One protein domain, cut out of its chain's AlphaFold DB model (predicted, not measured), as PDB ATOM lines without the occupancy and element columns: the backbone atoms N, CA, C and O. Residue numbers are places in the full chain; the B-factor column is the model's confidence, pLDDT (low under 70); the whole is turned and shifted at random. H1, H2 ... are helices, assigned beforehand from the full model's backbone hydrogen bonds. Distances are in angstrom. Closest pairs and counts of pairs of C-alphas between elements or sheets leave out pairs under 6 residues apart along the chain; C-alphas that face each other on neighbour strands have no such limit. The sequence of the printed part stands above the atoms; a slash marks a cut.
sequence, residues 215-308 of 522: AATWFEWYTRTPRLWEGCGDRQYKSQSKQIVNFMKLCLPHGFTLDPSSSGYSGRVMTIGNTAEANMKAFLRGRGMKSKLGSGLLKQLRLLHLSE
ATOM      1  N   ALA A 215     330.549 236.438 461.297       83.88
ATOM      2  CA  ALA A 215     331.511 235.363 461.527       83.88
ATOM      3  C   ALA A 215     332.404 235.622 462.752       83.88
ATOM      4  O   ALA A 215     332.581 234.721 463.563       83.88
ATOM      5  N   ALA A 216     332.878 236.854 462.975       83.88
ATOM      6  CA  ALA A 216     333.606 237.202 464.201       83.88
ATOM      7  C   ALA A 216     332.725 237.053 465.462       83.88
ATOM      8  O   ALA A 216     333.184 236.573 466.498       83.88
ATOM      9  N   THR A 217     331.441 237.414 465.365       85.12
ATOM     10  CA  THR A 217     330.455 237.243 466.446       85.12
ATOM     11  C   THR A 217     330.125 235.764 466.688       85.12
ATOM     12  O   THR A 217     329.983 235.345 467.834       85.12
ATOM     13  N   TRP A 218     330.039 234.962 465.624       87.50
ATOM     14  CA  TRP A 218     329.864 233.508 465.662       87.50
ATOM     15  C   TRP A 218     331.069 232.798 466.277       87.50
ATOM     16  O   TRP A 218     330.905 231.944 467.145       87.50
ATOM     17  N   PHE A 219     332.278 233.193 465.881       86.56
ATOM     18  CA  PHE A 219     333.519 232.679 466.438       86.56
ATOM     19  C   PHE A 219     333.588 232.963 467.942       86.56
ATOM     20  O   PHE A 219     333.638 232.021 468.725       86.56
ATOM     21  N   GLU A 220     333.447 234.228 468.364       86.12
ATOM     22  CA  GLU A 220     333.445 234.597 469.790       86.12
ATOM     23  C   GLU A 220     332.327 233.894 470.585       86.12
ATOM     24  O   GLU A 220     332.508 233.563 471.756       86.12
ATOM     25  N   TRP A 221     331.175 233.620 469.966       86.56
ATOM     26  CA  TRP A 221     330.099 232.857 470.601       86.56
ATOM     27  C   TRP A 221     330.522 231.430 470.957       86.56
ATOM     28  O   TRP A 221     330.188 230.958 472.044       86.56
ATOM     29  N   TYR A 222     331.270 230.760 470.078       83.62
ATOM     30  CA  TYR A 222     331.629 229.349 470.220       83.62
ATOM     31  C   TYR A 222     333.009 229.083 470.846       83.62
ATOM     32  O   TYR A 222     333.156 228.038 471.488       83.62
ATOM     33  N   THR A 223     333.997 229.972 470.692       81.50
ATOM     34  CA  THR A 223     335.391 229.753 471.144       81.50
ATOM     35  C   THR A 223     335.794 230.513 472.408       81.50
ATOM     36  O   THR A 223     336.838 230.209 472.977       81.50
ATOM     37  N   ARG A 224     334.998 231.483 472.881       80.44
ATOM     38  CA  ARG A 224     335.320 232.237 474.104       80.44
ATOM     39  C   ARG A 224     335.190 231.361 475.357       80.44
ATOM     40  O   ARG A 224     334.235 230.600 475.483       80.44
ATOM     41  N   THR A 225     336.099 231.554 476.313       74.00
ATOM     42  CA  THR A 225     336.108 230.871 477.617       74.00
ATOM     43  C   THR A 225     336.066 231.912 478.746       74.00
ATOM     44  O   THR A 225     336.892 232.826 478.726       74.00
ATOM     45  N   PRO A 226     335.137 231.826 479.721       71.38
ATOM     46  CA  PRO A 226     333.894 231.044 479.683       71.38
ATOM     47  C   PRO A 226     333.001 231.448 478.496       71.38
ATOM     48  O   PRO A 226     333.109 232.561 477.970       71.38
ATOM     49  N   ARG A 227     332.101 230.552 478.071       74.12
ATOM     50  CA  ARG A 227     331.322 230.716 476.830       74.12
ATOM     51  C   ARG A 227     330.408 231.937 476.924       74.12
ATOM     52  O   ARG A 227     329.914 232.260 478.008       74.12
ATOM     53  N   LEU A 228     330.130 232.628 475.807       73.19
ATOM     54  CA  LEU A 228     329.338 233.877 475.838       73.19
ATOM     55  C   LEU A 228     327.946 233.692 476.476       73.19
ATOM     56  O   LEU A 228     327.419 234.617 477.101       73.19
ATOM     57  N   TRP A 229     327.357 232.498 476.374       73.62
ATOM     58  CA  TRP A 229     326.088 232.175 477.026       73.62
ATOM     59  C   TRP A 229     326.202 231.912 478.539       73.62
ATOM     60  O   TRP A 229     325.235 232.174 479.256       73.62
ATOM     61  N   GLU A 230     327.372 231.517 479.044       66.81
ATOM     62  CA  GLU A 230     327.684 231.395 480.473       66.81
ATOM     63  C   GLU A 230     328.115 232.756 481.054       66.81
ATOM     64  O   GLU A 230     327.318 233.410 481.729       66.81
ATOM     65  N   GLY A 231     329.322 233.234 480.726       59.09
ATOM     66  CA  GLY A 231     330.038 234.264 481.498       59.09
ATOM     67  C   GLY A 231     329.949 235.722 481.021       59.09
ATOM     68  O   GLY A 231     330.608 236.582 481.596       59.09
ATOM     69  N   CYS A 232     329.180 236.048 479.978       69.19
ATOM     70  CA  CYS A 232     329.077 237.442 479.513       69.19
ATOM     71  C   CYS A 232     328.190 238.309 480.433       69.19
ATOM     72  O   CYS A 232     326.989 238.043 480.556       69.19
ATOM     73  N   GLY A 233     328.779 239.355 481.033       63.25
ATOM     74  CA  GLY A 233     328.090 240.334 481.889       63.25
ATOM     75  C   GLY A 233     327.196 241.323 481.129       63.25
ATOM     76  O   GLY A 233     326.096 241.635 481.591       63.25
ATOM     77  N   ASP A 234     327.607 241.752 479.930       77.38
ATOM     78  CA  ASP A 234     326.822 242.644 479.069       77.38
ATOM     79  C   ASP A 234     325.593 241.935 478.487       77.38
ATOM     80  O   ASP A 234     325.612 241.371 477.389       77.38
ATOM     81  N   ARG A 235     324.473 242.000 479.217       74.12
ATOM     82  CA  ARG A 235     323.188 241.395 478.816       74.12
ATOM     83  C   ARG A 235     322.737 241.844 477.422       74.12
ATOM     84  O   ARG A 235     322.193 241.035 476.670       74.12
ATOM     85  N   GLN A 236     322.984 243.107 477.064       72.62
ATOM     86  CA  GLN A 236     322.651 243.650 475.747       72.62
ATOM     87  C   GLN A 236     323.523 243.039 474.642       72.62
ATOM     88  O   GLN A 236     322.971 242.547 473.657       72.62
ATOM     89  N   TYR A 237     324.849 243.003 474.822       79.75
ATOM     90  CA  TYR A 237     325.775 242.368 473.876       79.75
ATOM     91  C   TYR A 237     325.425 240.887 473.689       79.75
ATOM     92  O   TYR A 237     325.125 240.455 472.580       79.75
ATOM     93  N   LYS A 238     325.298 240.145 474.797       80.69
ATOM     94  CA  LYS A 238     324.874 238.736 474.844       80.69
ATOM     95  C   LYS A 238     323.575 238.477 474.070       80.69
ATOM     96  O   LYS A 238     323.479 237.488 473.345       80.69
ATOM     97  N   SER A 239     322.584 239.362 474.196       75.44
ATOM     98  CA  SER A 239     321.307 239.265 473.476       75.44
ATOM     99  C   SER A 239     321.444 239.543 471.972       75.44
ATOM    100  O   SER A 239     320.851 238.826 471.163       75.44
ATOM    101  N   GLN A 240     322.245 240.542 471.585       75.44
ATOM    102  CA  GLN A 240     322.507 240.873 470.180       75.44
ATOM    103  C   GLN A 240     323.323 239.774 469.484       75.44
ATOM    104  O   GLN A 240     322.908 239.295 468.430       75.44
ATOM    105  N   SER A 241     324.412 239.299 470.101       80.56
ATOM    106  CA  SER A 241     325.220 238.183 469.594       80.56
ATOM    107  C   SER A 241     324.387 236.911 469.433       80.56
ATOM    108  O   SER A 241     324.457 236.277 468.385       80.56
ATOM    109  N   LYS A 242     323.522 236.580 470.408       84.06
ATOM    110  CA  LYS A 242     322.605 235.433 470.300       84.06
ATOM    111  C   LYS A 242     321.648 235.563 469.110       84.06
ATOM    112  O   LYS A 242     321.403 234.572 468.427       84.06
ATOM    113  N   GLN A 243     321.094 236.755 468.867       79.19
ATOM    114  CA  GLN A 243     320.207 236.989 467.722       79.19
ATOM    115  C   GLN A 243     320.964 236.809 466.399       79.19
ATOM    116  O   GLN A 243     320.519 236.023 465.566       79.19
ATOM    117  N   ILE A 244     322.132 237.443 466.238       81.19
ATOM    118  CA  ILE A 244     322.982 237.315 465.037       81.19
ATOM    119  C   ILE A 244     323.336 235.843 464.774       81.19
ATOM    120  O   ILE A 244     323.096 235.336 463.681       81.19
ATOM    121  N   VAL A 245     323.821 235.130 465.795       85.00
ATOM    122  CA  VAL A 245     324.182 233.708 465.692       85.00
ATOM    123  C   VAL A 245     322.979 232.837 465.331       85.00
ATOM    124  O   VAL A 245     323.111 231.956 464.490       85.00
ATOM    125  N   ASN A 246     321.798 233.079 465.905       84.31
ATOM    126  CA  ASN A 246     320.597 232.321 465.545       84.31
ATOM    127  C   ASN A 246     320.200 232.516 464.071       84.31
ATOM    128  O   ASN A 246     319.872 231.533 463.413       84.31
ATOM    129  N   PHE A 247     320.275 233.736 463.531       74.69
ATOM    130  CA  PHE A 247     319.995 233.970 462.109       74.69
ATOM    131  C   PHE A 247     321.056 233.355 461.188       74.69
ATOM    132  O   PHE A 247     320.705 232.789 460.155       74.69
ATOM    133  N   MET A 248     322.329 233.352 461.592       82.31
ATOM    134  CA  MET A 248     323.386 232.635 460.869       82.31
ATOM    135  C   MET A 248     323.131 231.120 460.793       82.31
ATOM    136  O   MET A 248     323.402 230.525 459.757       82.31
ATOM    137  N   LYS A 249     322.539 230.497 461.828       83.88
ATOM    138  CA  LYS A 249     322.142 229.073 461.783       83.88
ATOM    139  C   LYS A 249     321.062 228.793 460.742       83.88
ATOM    140  O   LYS A 249     321.122 227.767 460.081       83.88
ATOM    141  N   LEU A 250     320.102 229.705 460.587       81.69
ATOM    142  CA  LEU A 250     319.049 229.598 459.569       81.69
ATOM    143  C   LEU A 250     319.597 229.780 458.141       81.69
ATOM    144  O   LEU A 250     318.965 229.350 457.185       81.69
ATOM    145  N   CYS A 251     320.785 230.375 457.991       77.12
ATOM    146  CA  CYS A 251     321.473 230.541 456.707       77.12
ATOM    147  C   CYS A 251     322.368 229.338 456.327       77.12
ATOM    148  O   CYS A 251     323.137 229.432 455.369       77.12
ATOM    149  N   LEU A 252     322.307 228.218 457.059       80.81
ATOM    150  CA  LEU A 252     323.066 226.993 456.780       80.81
ATOM    151  C   LEU A 252     322.112 225.891 456.272       80.81
ATOM    152  O   LEU A 252     321.410 225.284 457.082       80.81
ATOM    153  N   PRO A 253     322.068 225.605 454.952       65.81
ATOM    154  CA  PRO A 253     321.005 224.797 454.332       65.81
ATOM    155  C   PRO A 253     321.016 223.310 454.718       65.81
ATOM    156  O   PRO A 253     320.047 222.604 454.458       65.81
ATOM    157  N   HIS A 254     322.096 222.824 455.334       68.50
ATOM    158  CA  HIS A 254     322.256 221.428 455.764       68.50
ATOM    159  C   HIS A 254     322.524 221.319 457.277       68.50
ATOM    160  O   HIS A 254     323.035 220.314 457.762       68.50
ATOM    161  N   GLY A 255     322.211 222.377 458.037       72.81
ATOM    162  CA  GLY A 255     322.608 222.491 459.437       72.81
ATOM    163  C   GLY A 255     324.128 222.585 459.602       72.81
ATOM    164  O   GLY A 255     324.837 223.047 458.709       72.81
ATOM    165  N   PHE A 256     324.625 222.205 460.780       79.19
ATOM    166  CA  PHE A 256     326.053 222.158 461.102       79.19
ATOM    167  C   PHE A 256     326.292 221.340 462.379       79.19
ATOM    168  O   PHE A 256     325.455 221.331 463.283       79.19
ATOM    169  N   THR A 257     327.460 220.709 462.488       77.56
ATOM    170  CA  THR A 257     327.919 220.014 463.698       77.56
ATOM    171  C   THR A 257     329.180 220.679 464.249       77.56
ATOM    172  O   THR A 257     330.059 221.114 463.506       77.56
ATOM    173  N   LEU A 258     329.263 220.796 465.576       81.06
ATOM    174  CA  LEU A 258     330.415 221.350 466.289       81.06
ATOM    175  C   LEU A 258     330.719 220.479 467.506       81.06
ATOM    176  O   LEU A 258     330.162 220.694 468.579       81.06
ATOM    177  N   ASP A 259     331.612 219.513 467.322       74.25
ATOM    178  CA  ASP A 259     332.223 218.759 468.415       74.25
ATOM    179  C   ASP A 259     333.336 219.601 469.086       74.25
ATOM    180  O   ASP A 259     334.310 219.932 468.396       74.25
ATOM    181  N   PRO A 260     333.215 219.951 470.388       75.50
ATOM    182  CA  PRO A 260     334.233 220.692 471.135       75.50
ATOM    183  C   PRO A 260     335.515 219.906 471.439       75.50
ATOM    184  O   PRO A 260     336.511 220.534 471.786       75.50
ATOM    185  N   SER A 261     335.489 218.573 471.357       74.44
ATOM    186  CA  SER A 261     336.597 217.698 471.772       74.44
ATOM    187  C   SER A 261     337.677 217.532 470.697       74.44
ATOM    188  O   SER A 261     338.782 217.079 470.984       74.44
ATOM    189  N   SER A 262     337.382 217.897 469.449       78.62
ATOM    190  CA  SER A 262     338.316 217.794 468.328       78.62
ATOM    191  C   SER A 262     339.321 218.947 468.275       78.62
ATOM    192  O   SER A 262     338.952 220.122 468.313       78.62
ATOM    193  N   SER A 263     340.585 218.605 468.014       74.00
ATOM    194  CA  SER A 263     341.682 219.537 467.705       74.00
ATOM    195  C   SER A 263     341.347 220.564 466.611       74.00
ATOM    196  O   SER A 263     341.847 221.687 466.638       74.00
ATOM    197  N   GLY A 264     340.453 220.225 465.675       78.25
ATOM    198  CA  GLY A 264     339.992 221.119 464.609       78.25
ATOM    199  C   GLY A 264     338.870 222.097 464.993       78.25
ATOM    200  O   GLY A 264     338.417 222.840 464.121       78.25
ATOM    201  N   TYR A 265     338.380 222.116 466.243       80.62
ATOM    202  CA  TYR A 265     337.181 222.876 466.647       80.62
ATOM    203  C   TYR A 265     337.216 224.349 466.218       80.62
ATOM    204  O   TYR A 265     336.302 224.801 465.531       80.62
ATOM    205  N   SER A 266     338.285 225.080 466.551       81.81
ATOM    206  CA  SER A 266     338.425 226.511 466.232       81.81
ATOM    207  C   SER A 266     338.346 226.787 464.721       81.81
ATOM    208  O   SER A 266     337.587 227.653 464.279       81.81
ATOM    209  N   GLY A 267     339.048 225.984 463.912       82.12
ATOM    210  CA  GLY A 267     339.013 226.080 462.450       82.12
ATOM    211  C   GLY A 267     337.627 225.776 461.877       82.12
ATOM    212  O   GLY A 267     337.113 226.548 461.072       82.12
ATOM    213  N   ARG A 268     336.963 224.711 462.350       80.12
ATOM    214  CA  ARG A 268     335.604 224.356 461.901       80.12
ATOM    215  C   ARG A 268     334.572 225.421 462.287       80.12
ATOM    216  O   ARG A 268     333.740 225.774 461.455       80.12
ATOM    217  N   VAL A 269     334.661 225.999 463.492       84.69
ATOM    218  CA  VAL A 269     333.839 227.154 463.903       84.69
ATOM    219  C   VAL A 269     334.031 228.332 462.944       84.69
ATOM    220  O   VAL A 269     333.036 228.937 462.540       84.69
ATOM    221  N   MET A 270     335.277 228.646 462.570       87.69
ATOM    222  CA  MET A 270     335.594 229.746 461.655       87.69
ATOM    223  C   MET A 270     335.032 229.501 460.247       87.69
ATOM    224  O   MET A 270     334.319 230.355 459.725       87.69
ATOM    225  N   THR A 271     335.277 228.327 459.654       84.50
ATOM    226  CA  THR A 271     334.776 227.984 458.311       84.50
ATOM    227  C   THR A 271     333.249 228.030 458.256       84.50
ATOM    228  O   THR A 271     332.694 228.721 457.404       84.50
ATOM    229  N   ILE A 272     332.559 227.392 459.211       84.31
ATOM    230  CA  ILE A 272     331.087 227.400 459.280       84.31
ATOM    231  C   ILE A 272     330.557 228.829 459.491       84.31
ATOM    232  O   ILE A 272     329.571 229.216 458.864       84.31
ATOM    233  N   GLY A 273     331.223 229.639 460.322       86.56
ATOM    234  CA  GLY A 273     330.873 231.047 460.536       86.56
ATOM    235  C   GLY A 273     331.014 231.903 459.273       86.56
ATOM    236  O   GLY A 273     330.138 232.719 458.987       86.56
ATOM    237  N   ASN A 274     332.070 231.680 458.487       85.94
ATOM    238  CA  ASN A 274     332.307 232.365 457.216       85.94
ATOM    239  C   ASN A 274     331.275 231.963 456.150       85.94
ATOM    240  O   ASN A 274     330.687 232.844 455.522       85.94
ATOM    241  N   THR A 275     330.982 230.665 455.996       85.56
ATOM    242  CA  THR A 275     329.915 230.174 455.106       85.56
ATOM    243  C   THR A 275     328.552 230.745 455.507       85.56
ATOM    244  O   THR A 275     327.816 231.243 454.656       85.56
ATOM    245  N   ALA A 276     328.229 230.768 456.803       83.88
ATOM    246  CA  ALA A 276     326.983 231.348 457.296       83.88
ATOM    247  C   ALA A 276     326.895 232.870 457.064       83.88
ATOM    248  O   ALA A 276     325.830 233.366 456.696       83.88
ATOM    249  N   GLU A 277     327.989 233.629 457.231       84.56
ATOM    250  CA  GLU A 277     328.006 235.066 456.912       84.56
ATOM    251  C   GLU A 277     327.875 235.314 455.397       84.56
ATOM    252  O   GLU A 277     327.173 236.246 454.996       84.56
ATOM    253  N   ALA A 278     328.487 234.480 454.549       82.31
ATOM    254  CA  ALA A 278     328.352 234.559 453.094       82.31
ATOM    255  C   ALA A 278     326.907 234.286 452.636       82.31
ATOM    256  O   ALA A 278     326.328 235.102 451.913       82.31
ATOM    257  N   ASN A 279     326.293 233.206 453.129       81.31
ATOM    258  CA  ASN A 279     324.905 232.847 452.832       81.31
ATOM    259  C   ASN A 279     323.925 233.922 453.329       81.31
ATOM    260  O   ASN A 279     323.040 234.347 452.586       81.31
ATOM    261  N   MET A 280     324.126 234.445 454.545       81.50
ATOM    262  CA  MET A 280     323.320 235.544 455.085       81.50
ATOM    263  C   MET A 280     323.439 236.817 454.225       81.50
ATOM    264  O   MET A 280     322.435 237.475 453.953       81.50
ATOM    265  N   LYS A 281     324.641 237.156 453.735       79.12
ATOM    266  CA  LYS A 281     324.846 238.277 452.795       79.12
ATOM    267  C   LYS A 281     324.199 238.030 451.431       79.12
ATOM    268  O   LYS A 281     323.723 238.982 450.817       79.12
ATOM    269  N   ALA A 282     324.180 236.795 450.930       78.69
ATOM    270  CA  ALA A 282     323.465 236.448 449.701       78.69
ATOM    271  C   ALA A 282     321.946 236.628 449.873       78.69
ATOM    272  O   ALA A 282     321.338 237.376 449.110       78.69
ATOM    273  N   PHE A 283     321.367 236.061 450.936       76.62
ATOM    274  CA  PHE A 283     319.943 236.179 451.273       76.62
ATOM    275  C   PHE A 283     319.479 237.638 451.431       76.62
ATOM    276  O   PHE A 283     318.440 238.023 450.898       76.62
ATOM    277  N   LEU A 284     320.266 238.480 452.113       76.31
ATOM    278  CA  LEU A 284     319.945 239.903 452.287       76.31
ATOM    279  C   LEU A 284     320.031 240.694 450.971       76.31
ATOM    280  O   LEU A 284     319.165 241.531 450.715       76.31
ATOM    281  N   ARG A 285     321.023 240.409 450.112       77.69
ATOM    282  CA  ARG A 285     321.130 241.028 448.777       77.69
ATOM    283  C   ARG A 285     319.960 240.638 447.873       77.69
ATOM    284  O   ARG A 285     319.386 241.523 447.249       77.69
ATOM    285  N   GLY A 286     319.544 239.369 447.890       71.75
ATOM    286  CA  GLY A 286     318.358 238.886 447.168       71.75
ATOM    287  C   GLY A 286     317.031 239.511 447.626       71.75
ATOM    288  O   GLY A 286     316.030 239.387 446.931       71.75
ATOM    289  N   ARG A 287     317.014 240.216 448.767       66.69
ATOM    290  CA  ARG A 287     315.871 240.999 449.275       66.69
ATOM    291  C   ARG A 287     316.110 242.519 449.223       66.69
ATOM    292  O   ARG A 287     315.467 243.266 449.955       66.69
ATOM    293  N   GLY A 288     317.077 242.986 448.426       61.22
ATOM    294  CA  GLY A 288     317.407 244.412 448.259       61.22
ATOM    295  C   GLY A 288     318.008 245.100 449.497       61.22
ATOM    296  O   GLY A 288     318.182 246.321 449.516       61.22
ATOM    297  N   MET A 289     318.339 244.354 450.556       66.94
ATOM    298  CA  MET A 289     318.700 244.929 451.851       66.94
ATOM    299  C   MET A 289     320.174 245.339 451.908       66.94
ATOM    300  O   MET A 289     321.068 244.518 452.117       66.94
ATOM    301  N   LYS A 290     320.428 246.651 451.802       58.56
ATOM    302  CA  LYS A 290     321.756 247.253 452.019       58.56
ATOM    303  C   LYS A 290     322.224 246.950 453.455       58.56
ATOM    304  O   LYS A 290     321.663 247.463 454.427       58.56
ATOM    305  N   SER A 291     323.222 246.077 453.593       53.53
ATOM    306  CA  SER A 291     323.582 245.436 454.864       53.53
ATOM    307  C   SER A 291     324.444 246.326 455.769       53.53
ATOM    308  O   SER A 291     325.616 246.561 455.476       53.53
ATOM    309  N   LYS A 292     323.905 246.748 456.919       54.66
ATOM    310  CA  LYS A 292     324.678 247.355 458.022       54.66
ATOM    311  C   LYS A 292     324.668 246.408 459.225       54.66
ATOM    312  O   LYS A 292     323.633 246.250 459.869       54.66
ATOM    313  N   LEU A 293     325.799 245.757 459.505       54.12
ATOM    314  CA  LEU A 293     325.921 244.760 460.579       54.12
ATOM    315  C   LEU A 293     325.629 245.337 461.978       54.12
ATOM    316  O   LEU A 293     325.642 246.548 462.198       54.12
ATOM    317  N   GLY A 294     325.339 244.450 462.933       59.94
ATOM    318  CA  GLY A 294     324.945 244.827 464.291       59.94
ATOM    319  C   GLY A 294     323.475 245.245 464.382       59.94
ATOM    320  O   GLY A 294     322.580 244.510 463.964       59.94
ATOM    321  N   SER A 295     323.199 246.419 464.952       52.09
ATOM    322  CA  SER A 295     321.829 246.876 465.231       52.09
ATOM    323  C   SER A 295     320.992 247.175 463.978       52.09
ATOM    324  O   SER A 295     319.769 247.067 464.045       52.09
ATOM    325  N   GLY A 296     321.617 247.505 462.839       55.94
ATOM    326  CA  GLY A 296     320.925 247.684 461.553       55.94
ATOM    327  C   GLY A 296     320.348 246.369 461.027       55.94
ATOM    328  O   GLY A 296     319.143 246.259 460.809       55.94
ATOM    329  N   LEU A 297     321.200 245.345 460.947       62.47
ATOM    330  CA  LEU A 297     320.846 243.966 460.618       62.47
ATOM    331  C   LEU A 297     319.716 243.445 461.522       62.47
ATOM    332  O   LEU A 297     318.736 242.898 461.030       62.47
ATOM    333  N   LEU A 298     319.785 243.689 462.836       62.38
ATOM    334  CA  LEU A 298     318.720 243.289 463.767       62.38
ATOM    335  C   LEU A 298     317.398 244.062 463.595       62.38
ATOM    336  O   LEU A 298     316.363 243.542 464.003       62.38
ATOM    337  N   LYS A 299     317.390 245.260 462.993       66.50
ATOM    338  CA  LYS A 299     316.141 245.925 462.568       66.50
ATOM    339  C   LYS A 299     315.585 245.275 461.298       66.50
ATOM    340  O   LYS A 299     314.418 244.897 461.284       66.50
ATOM    341  N   GLN A 300     316.422 245.078 460.277       58.78
ATOM    342  CA  GLN A 300     316.041 244.437 459.009       58.78
ATOM    343  C   GLN A 300     315.461 243.026 459.228       58.78
ATOM    344  O   GLN A 300     314.380 242.716 458.735       58.78
ATOM    345  N   LEU A 301     316.106 242.208 460.064       62.12
ATOM    346  CA  LEU A 301     315.654 240.851 460.393       62.12
ATOM    347  C   LEU A 301     314.365 240.800 461.238       62.12
ATOM    348  O   LEU A 301     313.703 239.767 461.263       62.12
ATOM    349  N   ARG A 302     313.989 241.892 461.921       65.50
ATOM    350  CA  ARG A 302     312.685 242.004 462.607       65.50
ATOM    351  C   ARG A 302     311.574 242.419 461.652       65.50
ATOM    352  O   ARG A 302     310.482 241.880 461.758       65.50
ATOM    353  N   LEU A 303     311.859 243.305 460.696       58.53
ATOM    354  CA  LEU A 303     310.912 243.640 459.625       58.53
ATOM    355  C   LEU A 303     310.562 242.394 458.796       58.53
ATOM    356  O   LEU A 303     309.389 242.149 458.545       58.53
ATOM    357  N   LEU A 304     311.551 241.539 458.506       58.31
ATOM    358  CA  LEU A 304     311.335 240.237 457.858       58.31
ATOM    359  C   LEU A 304     310.491 239.232 458.670       58.31
ATOM    360  O   LEU A 304     310.056 238.239 458.105       58.31
ATOM    361  N   HIS A 305     310.262 239.464 459.967       55.25
ATOM    362  CA  HIS A 305     309.347 238.665 460.795       55.25
ATOM    363  C   HIS A 305     307.939 239.298 460.869       55.25
ATOM    364  O   HIS A 305     306.991 238.627 461.264       55.25
ATOM    365  N   LEU A 306     307.778 240.578 460.509       53.84
ATOM    366  CA  LEU A 306     306.460 241.221 460.393       53.84
ATOM    367  C   LEU A 306     305.845 241.018 459.002       53.84
ATOM    368  O   LEU A 306     304.631 240.916 458.885       53.84
ATOM    369  N   SER A 307     306.663 240.923 457.952       49.44
ATOM    370  CA  SER A 307     306.205 240.481 456.635       49.44
ATOM    371  C   SER A 307     306.082 238.951 456.604       49.44
ATOM    372  O   SER A 307     307.098 238.269 456.482       49.44
ATOM    373  N   GLU A 308     304.865 238.405 456.654       48.28
ATOM    374  CA  GLU A 308     304.630 236.944 456.635       48.28
ATOM    375  C   GLU A 308     305.074 236.240 455.337       48.28
ATOM    376  O   GLU A 308     305.127 235.013 455.276       48.28
TER     377      GLU A 308
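AT A GLANCE: This is residues 215 to 308 of the 522 residues of an uncharacterized protein of Phytophthora parasitica CJ01A1 (UniProt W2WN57). The long helix H4 and helix H3 make a T, the end of H3 meeting the middle part of H4. H1 fills the corner on one side of H3, alongside H4, with the short H2 beyond it, and H5 packs on the other side of H3. The printed part has 94 residues with five named helices, H1 to H5 in chain order, and no named strand: all helix. It is compact, with a radius of gyration of the C-alphas of 13.9 A, and spans 40 by 31 by 21 A.

IN THESE COORDINATES: H1, residues 215 to 223, begins at C-alpha 215 (331.511, 235.363, 461.527) and is 11.8 A long. H2 is residues 228 to 231. H3, residues 235 to 250, is 23.0 A long. H4, residues 265 to 285, is 30.1 A long and begins at C-alpha 265 (337.181, 222.876, 466.647). H5, residues 295 to 306, is 17.1 A long and ends at C-alpha 306 (306.460, 241.221, 460.393).

HOW THE PARTS SIT: H1 touches H3, about perpendicular at 74 degrees; the closest C-alphas, of Trp 218 and Val 245, are 5.7 A apart. H1 touches H4, opposite ways at a shallow tilt of 32 degrees, only just short of steep, closest at C-alphas 215 and 273, 4.5 A. H1 and H2 touch only at the corner, closest at C-alphas 221 and 228, 5.4 A. H3, with residues 247 to 249 alone, touches H4, about perpendicular at 78 degrees, closest at C-alphas 248 and 276, 5.2 A. H3 touches H5 with residues 240 to 244 alone, the same way at a steep tilt of 57 degrees, closest at C-alphas 244 and 298, 7.4 A. H4 and H5 are apart. The packing is mostly crossed. Every O i to N i+4 pair is within hydrogen-bond range in H1, H3 and H4, and 6 of 8 in H5; H2 is too short for such a pair.

THE WHOLE: The farthest C-alphas, of Ser 263 and Ser 307, are 42.7 A apart. The printed part has no cut; the link from H3 to H4 is long, 14 residues. pLDDT is under 70 at residues 230 to 233, 253 to 254 and 287 to 308.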